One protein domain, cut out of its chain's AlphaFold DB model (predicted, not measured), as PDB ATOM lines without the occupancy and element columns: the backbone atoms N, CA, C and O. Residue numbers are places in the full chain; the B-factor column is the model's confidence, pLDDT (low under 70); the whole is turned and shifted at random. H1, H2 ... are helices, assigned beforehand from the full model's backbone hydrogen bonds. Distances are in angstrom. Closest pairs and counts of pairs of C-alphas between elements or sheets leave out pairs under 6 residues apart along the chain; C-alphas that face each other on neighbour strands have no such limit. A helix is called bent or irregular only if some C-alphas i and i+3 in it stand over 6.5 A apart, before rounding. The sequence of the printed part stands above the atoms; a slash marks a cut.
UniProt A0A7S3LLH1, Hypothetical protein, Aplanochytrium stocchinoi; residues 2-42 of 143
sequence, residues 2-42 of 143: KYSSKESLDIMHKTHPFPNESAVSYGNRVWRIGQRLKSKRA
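This is residues 2 to 42 of the 143 residues of the protein "Hypothetical protein" of Aplanochytrium stocchinoi (UniProt A0A7S3LLH1). A long, narrow helical hairpin: the shorter H1 runs out, residues 15 to 22 carry on to the far end and turn, and the longer H2 runs back in a separate row, at a shallow tilt of 12 degrees to H1 and the opposite way. The two helices have little contact, residues 19 to 24 stick out at the turning end, and the two ends of the printed part lie at the other end. The printed part has 41 residues with two named helices, H1 then H2, and no named strand; its class is all helix. It is only just loose, close to compact, with a radius of gyration of the C-alphas of 11.0 A, and it is a rod with spans of 35 by 15 by 12 A.

H1, residues 6 to 14, and H2, residues 23 to 36, form a helical hairpin. They only just touch, with 3 pairs of C-alphas within 8 A, and H2 does so with residues 30 to 34 alone. Their closest C-alphas, those of Met 12 and Val 30, are 7.5 A apart. Their lines stand at a shallow tilt of 12 degrees, and they run opposite ways. The centres are 13.7 A apart. In H1 every O i to N i+4 pair is within hydrogen-bond range; in H2 9 of 10 are.

H1 begins at C-alpha 6 (-22.142, -24.956, 55.948) and measures 12.1 A from first to last C-alpha. H2 runs 20.4 A, from C-alpha 23 (-26.297, -37.495, 33.929) to C-alpha 36 (-30.406, -20.375, 44.264). Neither helix is bent.

The two C-alphas farthest apart, those of Asn 20 and Ala 42, are 36.4 A apart, while those of Lys 2 and Ala 42 are 9.5 A apart. The link from H1 to H2, 8 residues, is short. Residues 19 to 24, of which 23 and 24 belong to H2, stand free. The printed part has no cut; its mean pLDDT is 92.6, and no printed residue is under 70.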
ATOM      1  N   LYS A   2     -17.318 -23.817  45.944       87.88
ATOM      2  CA  LYS A   2     -17.949 -22.521  45.569       87.88
ATOM      3  C   LYS A   2     -18.609 -21.762  46.731       87.88
ATOM      4  O   LYS A   2     -18.571 -20.534  46.761       87.88
ATOM      5  N   TYR A   3     -19.241 -22.483  47.650       91.88
ATOM      6  CA  TYR A   3     -20.026 -21.901  48.742       91.88
ATOM      7  C   TYR A   3     -19.213 -21.862  50.035       91.88
ATOM      8  O   TYR A   3     -18.349 -22.715  50.237       91.88
ATOM      9  N   SER A   4     -19.478 -20.863  50.877       88.56
ATOM     10  CA  SER A   4     -18.789 -20.647  52.156       88.56
ATOM     11  C   SER A   4     -19.627 -21.052  53.369       88.56
ATOM     12  O   SER A   4     -19.062 -21.388  54.406       88.56
ATOM     13  N   SER A   5     -20.961 -21.053  53.265       92.12
ATOM     14  CA  SER A   5     -21.822 -21.480  54.371       92.12
ATOM     15  C   SER A   5     -21.929 -23.002  54.447       92.12
ATOM     16  O   SER A   5     -22.068 -23.687  53.429       92.12
ATOM     17  N   LYS A   6     -21.933 -23.528  55.678       91.38
ATOM     18  CA  LYS A   6     -22.142 -24.956  55.948       91.38
ATOM     19  C   LYS A   6     -23.458 -25.462  55.353       91.38
ATOM     20  O   LYS A   6     -23.472 -26.507  54.726       91.38
ATOM     21  N   GLU A   7     -24.534 -24.688  55.480       93.06
ATOM     22  CA  GLU A   7     -25.849 -25.041  54.932       93.06
ATOM     23  C   GLU A   7     -25.816 -25.247  53.408       93.06
ATOM     24  O   GLU A   7     -26.252 -26.284  52.910       93.06
ATOM     25  N   SER A   8     -25.245 -24.298  52.658       93.38
ATOM     26  CA  SER A   8     -25.136 -24.410  51.198       93.38
ATOM     27  C   SER A   8     -24.246 -25.587  50.790       93.38
ATOM     28  O   SER A   8     -24.540 -26.265  49.806       93.38
ATOM     29  N   LEU A   9     -23.173 -25.856  51.539       91.44
ATOM     30  CA  LEU A   9     -22.318 -27.023  51.314       91.44
ATOM     31  C   LEU A   9     -23.076 -28.330  51.569       91.44
ATOM     32  O   LEU A   9     -23.057 -29.209  50.709       91.44
ATOM     33  N   ASP A  10     -23.794 -28.435  52.687       94.00
ATOM     34  CA  ASP A  10     -24.572 -29.620  53.052       94.00
ATOM     35  C   ASP A  10     -25.642 -29.936  51.997       94.00
ATOM     36  O   ASP A  10     -25.812 -31.099  51.628       94.00
ATOM     37  N   ILE A  11     -26.327 -28.918  51.461       94.12
ATOM     38  CA  ILE A  11     -27.295 -29.092  50.366       94.12
ATOM     39  C   ILE A  11     -26.610 -29.697  49.136       94.12
ATOM     40  O   ILE A  11     -27.102 -30.676  48.573       94.12
ATOM     41  N   MET A  12     -25.469 -29.141  48.719       93.19
ATOM     42  CA  MET A  12     -24.751 -29.635  47.542       93.19
ATOM     43  C   MET A  12     -24.211 -31.052  47.752       93.19
ATOM     44  O   MET A  12     -24.321 -31.870  46.846       93.19
ATOM     45  N   HIS A  13     -23.679 -31.361  48.936       91.38
ATOM     46  CA  HIS A  13     -23.139 -32.683  49.257       91.38
ATOM     47  C   HIS A  13     -24.208 -33.775  49.314       91.38
ATOM     48  O   HIS A  13     -23.940 -34.898  48.902       91.38
ATOM     49  N   LYS A  14     -25.413 -33.450  49.794       94.44
ATOM     50  CA  LYS A  14     -26.544 -34.392  49.877       94.44
ATOM     51  C   LYS A  14     -27.319 -34.525  48.565       94.44
ATOM     52  O   LYS A  14     -28.228 -35.346  48.461       94.44
ATOM     53  N   THR A  15     -27.013 -33.694  47.570       95.06
ATOM     54  CA  THR A  15     -27.672 -33.765  46.270       95.06
ATOM     55  C   THR A  15     -27.070 -34.919  45.475       95.06
ATOM     56  O   THR A  15     -26.004 -34.777  44.892       95.06
ATOM     57  N   HIS A  16     -27.771 -36.049  45.432       95.56
ATOM     58  CA  HIS A  16     -27.411 -37.216  44.621       95.56
ATOM     59  C   HIS A  16     -28.349 -37.362  43.412       95.56
ATOM     60  O   HIS A  16     -29.447 -36.784  43.431       95.56
ATOM     61  N   PRO A  17     -27.948 -38.094  42.354       96.81
ATOM     62  CA  PRO A  17     -28.843 -38.438  41.252       96.81
ATOM     63  C   PRO A  17     -30.081 -39.190  41.753       96.81
ATOM     64  O   PRO A  17     -29.985 -40.000  42.674       96.81
ATOM     65  N   PHE A  18     -31.242 -38.937  41.148       95.75
ATOM     66  CA  PHE A  18     -32.429 -39.760  41.396       95.75
ATOM     67  C   PHE A  18     -32.347 -41.096  40.638       95.75
ATOM     68  O   PHE A  18     -31.620 -41.189  39.643       95.75
ATOM     69  N   PRO A  19     -33.118 -42.127  41.044       96.50
ATOM     70  CA  PRO A  19     -33.237 -43.352  40.259       96.50
ATOM     71  C   PRO A  19     -33.651 -43.044  38.811       96.50
ATOM     72  O   PRO A  19     -34.608 -42.305  38.586       96.50
ATOM     73  N   ASN A  20     -32.930 -43.613  37.839       95.25
ATOM     74  CA  ASN A  20     -33.134 -43.424  36.392       95.25
ATOM     75  C   ASN A  20     -32.941 -41.985  35.864       95.25
ATOM     76  O   ASN A  20     -33.306 -41.691  34.725       95.25
ATOM     77  N   GLU A  21     -32.364 -41.071  36.649       97.00
ATOM     78  CA  GLU A  21     -32.026 -39.732  36.164       97.00
ATOM     79  C   GLU A  21     -30.788 -39.791  35.261       97.00
ATOM     80  O   GLU A  21     -29.740 -40.308  35.646       97.00
ATOM     81  N   SER A  22     -30.883 -39.224  34.055       96.94
ATOM     82  CA  SER A  22     -29.711 -39.093  33.185       96.94
ATOM     83  C   SER A  22     -28.659 -38.165  33.809       96.94
ATOM     84  O   SER A  22     -28.994 -37.215  34.523       96.94
ATOM     85  N   ALA A  23     -27.383 -38.366  33.470       93.69
ATOM     86  CA  ALA A  23     -26.297 -37.495  33.929       93.69
ATOM     87  C   ALA A  23     -26.522 -36.015  33.553       93.69
ATOM     88  O   ALA A  23     -26.219 -35.117  34.340       93.69
ATOM     89  N   VAL A  24     -27.117 -35.758  32.382       92.38
ATOM     90  CA  VAL A  24     -27.463 -34.406  31.914       92.38
ATOM     91  C   VAL A  24     -28.551 -33.784  32.791       92.38
ATOM     92  O   VAL A  24     -28.409 -32.647  33.248       92.38
ATOM     93  N   SER A  25     -29.629 -34.526  33.063       96.06
ATOM     94  CA  SER A  25     -30.724 -34.063  33.926       96.06
ATOM     95  C   SER A  25     -30.231 -33.770  35.342       96.06
ATOM     96  O   SER A  25     -30.530 -32.701  35.886       96.06
ATOM     97  N   TYR A  26     -29.404 -34.667  35.884       96.88
ATOM     98  CA  TYR A  26     -28.767 -34.502  37.182       96.88
ATOM     99  C   TYR A  26     -27.890 -33.244  37.225       96.88
ATOM    100  O   TYR A  26     -28.092 -32.379  38.081       96.88
ATOM    101  N   GLY A  27     -26.985 -33.072  36.256       93.50
ATOM    102  CA  GLY A  27     -26.123 -31.891  36.159       93.50
ATOM    103  C   GLY A  27     -26.918 -30.583  36.089       93.50
ATOM    104  O   GLY A  27     -26.648 -29.645  36.842       93.50
ATOM    105  N   ASN A  28     -27.971 -30.537  35.269       94.12
ATOM    106  CA  ASN A  28     -28.855 -29.373  35.157       94.12
ATOM    107  C   ASN A  28     -29.618 -29.075  36.454       94.12
ATOM    108  O   ASN A  28     -29.913 -27.915  36.762       94.12
ATOM    109  N   ARG A  29     -29.978 -30.100  37.231       96.19
ATOM    110  CA  ARG A  29     -30.618 -29.934  38.541       96.19
ATOM    111  C   ARG A  29     -29.634 -29.394  39.578       96.19
ATOM    112  O   ARG A  29     -29.954 -28.400  40.229       96.19
ATOM    113  N   VAL A  30     -28.440 -29.977  39.677       95.31
ATOM    114  CA  VAL A  30     -27.358 -29.509  40.564       95.31
ATOM    115  C   VAL A  30     -26.991 -28.057  40.247       95.31
ATOM    116  O   VAL A  30     -26.887 -27.228  41.154       95.31
ATOM    117  N   TRP A  31     -26.880 -27.710  38.961       92.56
ATOM    118  CA  TRP A  31     -26.649 -26.336  38.522       92.56
ATOM    119  C   TRP A  31     -27.768 -25.393  38.987       92.56
ATOM    120  O   TRP A  31     -27.474 -24.374  39.614       92.56
ATOM    121  N   ARG A  32     -29.045 -25.745  38.763       94.00
ATOM    122  CA  ARG A  32     -30.202 -24.932  39.193       94.00
ATOM    123  C   ARG A  32     -30.255 -24.725  40.706       94.00
ATOM    124  O   ARG A  32     -30.522 -23.606  41.143       94.00
ATOM    125  N   ILE A  33     -29.995 -25.768  41.496       94.50
ATOM    126  CA  ILE A  33     -29.904 -25.672  42.962       94.50
ATOM    127  C   ILE A  33     -28.815 -24.661  43.326       94.50
ATOM    128  O   ILE A  33     -29.077 -23.688  44.031       94.50
ATOM    129  N   GLY A  34     -27.624 -24.820  42.750       92.31
ATOM    130  CA  GLY A  34     -26.489 -23.948  43.014       92.31
ATOM    131  C   GLY A  34     -26.678 -22.475  42.623       92.31
ATOM    132  O   GLY A  34     -26.029 -21.602  43.197       92.31
ATOM    133  N   GLN A  35     -27.556 -22.157  41.666       89.94
ATOM    134  CA  GLN A  35     -27.894 -20.760  41.349       89.94
ATOM    135  C   GLN A  35     -28.749 -20.093  42.436       89.94
ATOM    136  O   GLN A  35     -28.737 -18.871  42.560       89.94
ATOM    137  N   ARG A  36     -29.493 -20.879  43.225       91.25
ATOM    138  CA  ARG A  36     -30.406 -20.375  44.264       91.25
ATOM    139  C   ARG A  36     -29.742 -20.239  45.631       91.25
ATOM    140  O   ARG A  36     -30.217 -19.458  46.454       91.25
ATOM    141  N   LEU A  37     -28.661 -20.983  45.865       90.69
ATOM    142  CA  LEU A  37     -27.926 -20.950  47.127       90.69
ATOM    143  C   LEU A  37     -27.293 -19.577  47.371       90.69
ATOM    144  O   LEU A  37     -26.685 -18.971  46.484       90.69
ATOM    145  N   LYS A  38     -27.433 -19.101  48.609       78.06
ATOM    146  CA  LYS A  38     -26.777 -17.890  49.103       78.06
ATOM    147  C   LYS A  38     -25.371 -18.239  49.612       78.06
ATOM    148  O   LYS A  38     -25.027 -19.413  49.759       78.06
ATOM    149  N   SER A  39     -24.551 -17.217  49.852       83.25
ATOM    150  CA  SER A  39     -23.209 -17.368  50.445       83.25
ATOM    151  C   SER A  39     -22.195 -18.076  49.538       83.25
ATOM    152  O   SER A  39     -21.628 -19.119  49.869       83.25
ATOM    153  N   LYS A  40     -21.951 -17.492  48.359       86.06
ATOM    154  CA  LYS A  40     -20.733 -17.794  47.593       86.06
ATOM    155  C   LYS A  40     -19.509 -17.292  48.374       86.06
ATOM    156  O   LYS A  40     -19.626 -16.344  49.150       86.06
ATOM    157  N   ARG A  41     -18.345 -17.906  48.152       89.62
ATOM    158  CA  ARG A  41     -17.058 -17.330  48.583       89.62
ATOM    159  C   ARG A  41     -16.910 -15.908  48.036       89.62
ATOM    160  O   ARG A  41     -17.388 -15.647  46.931       89.62
ATOM    161  N   ALA A  42     -16.275 -15.025  48.804       88.81
ATOM    162  CA  ALA A  42     -16.109 -13.621  48.425       88.81
ATOM    163  C   ALA A  42     -15.366 -13.505  47.088       88.81
ATOM    164  O   ALA A  42     -15.793 -12.786  46.196       88.81
TER     165      ALA A  42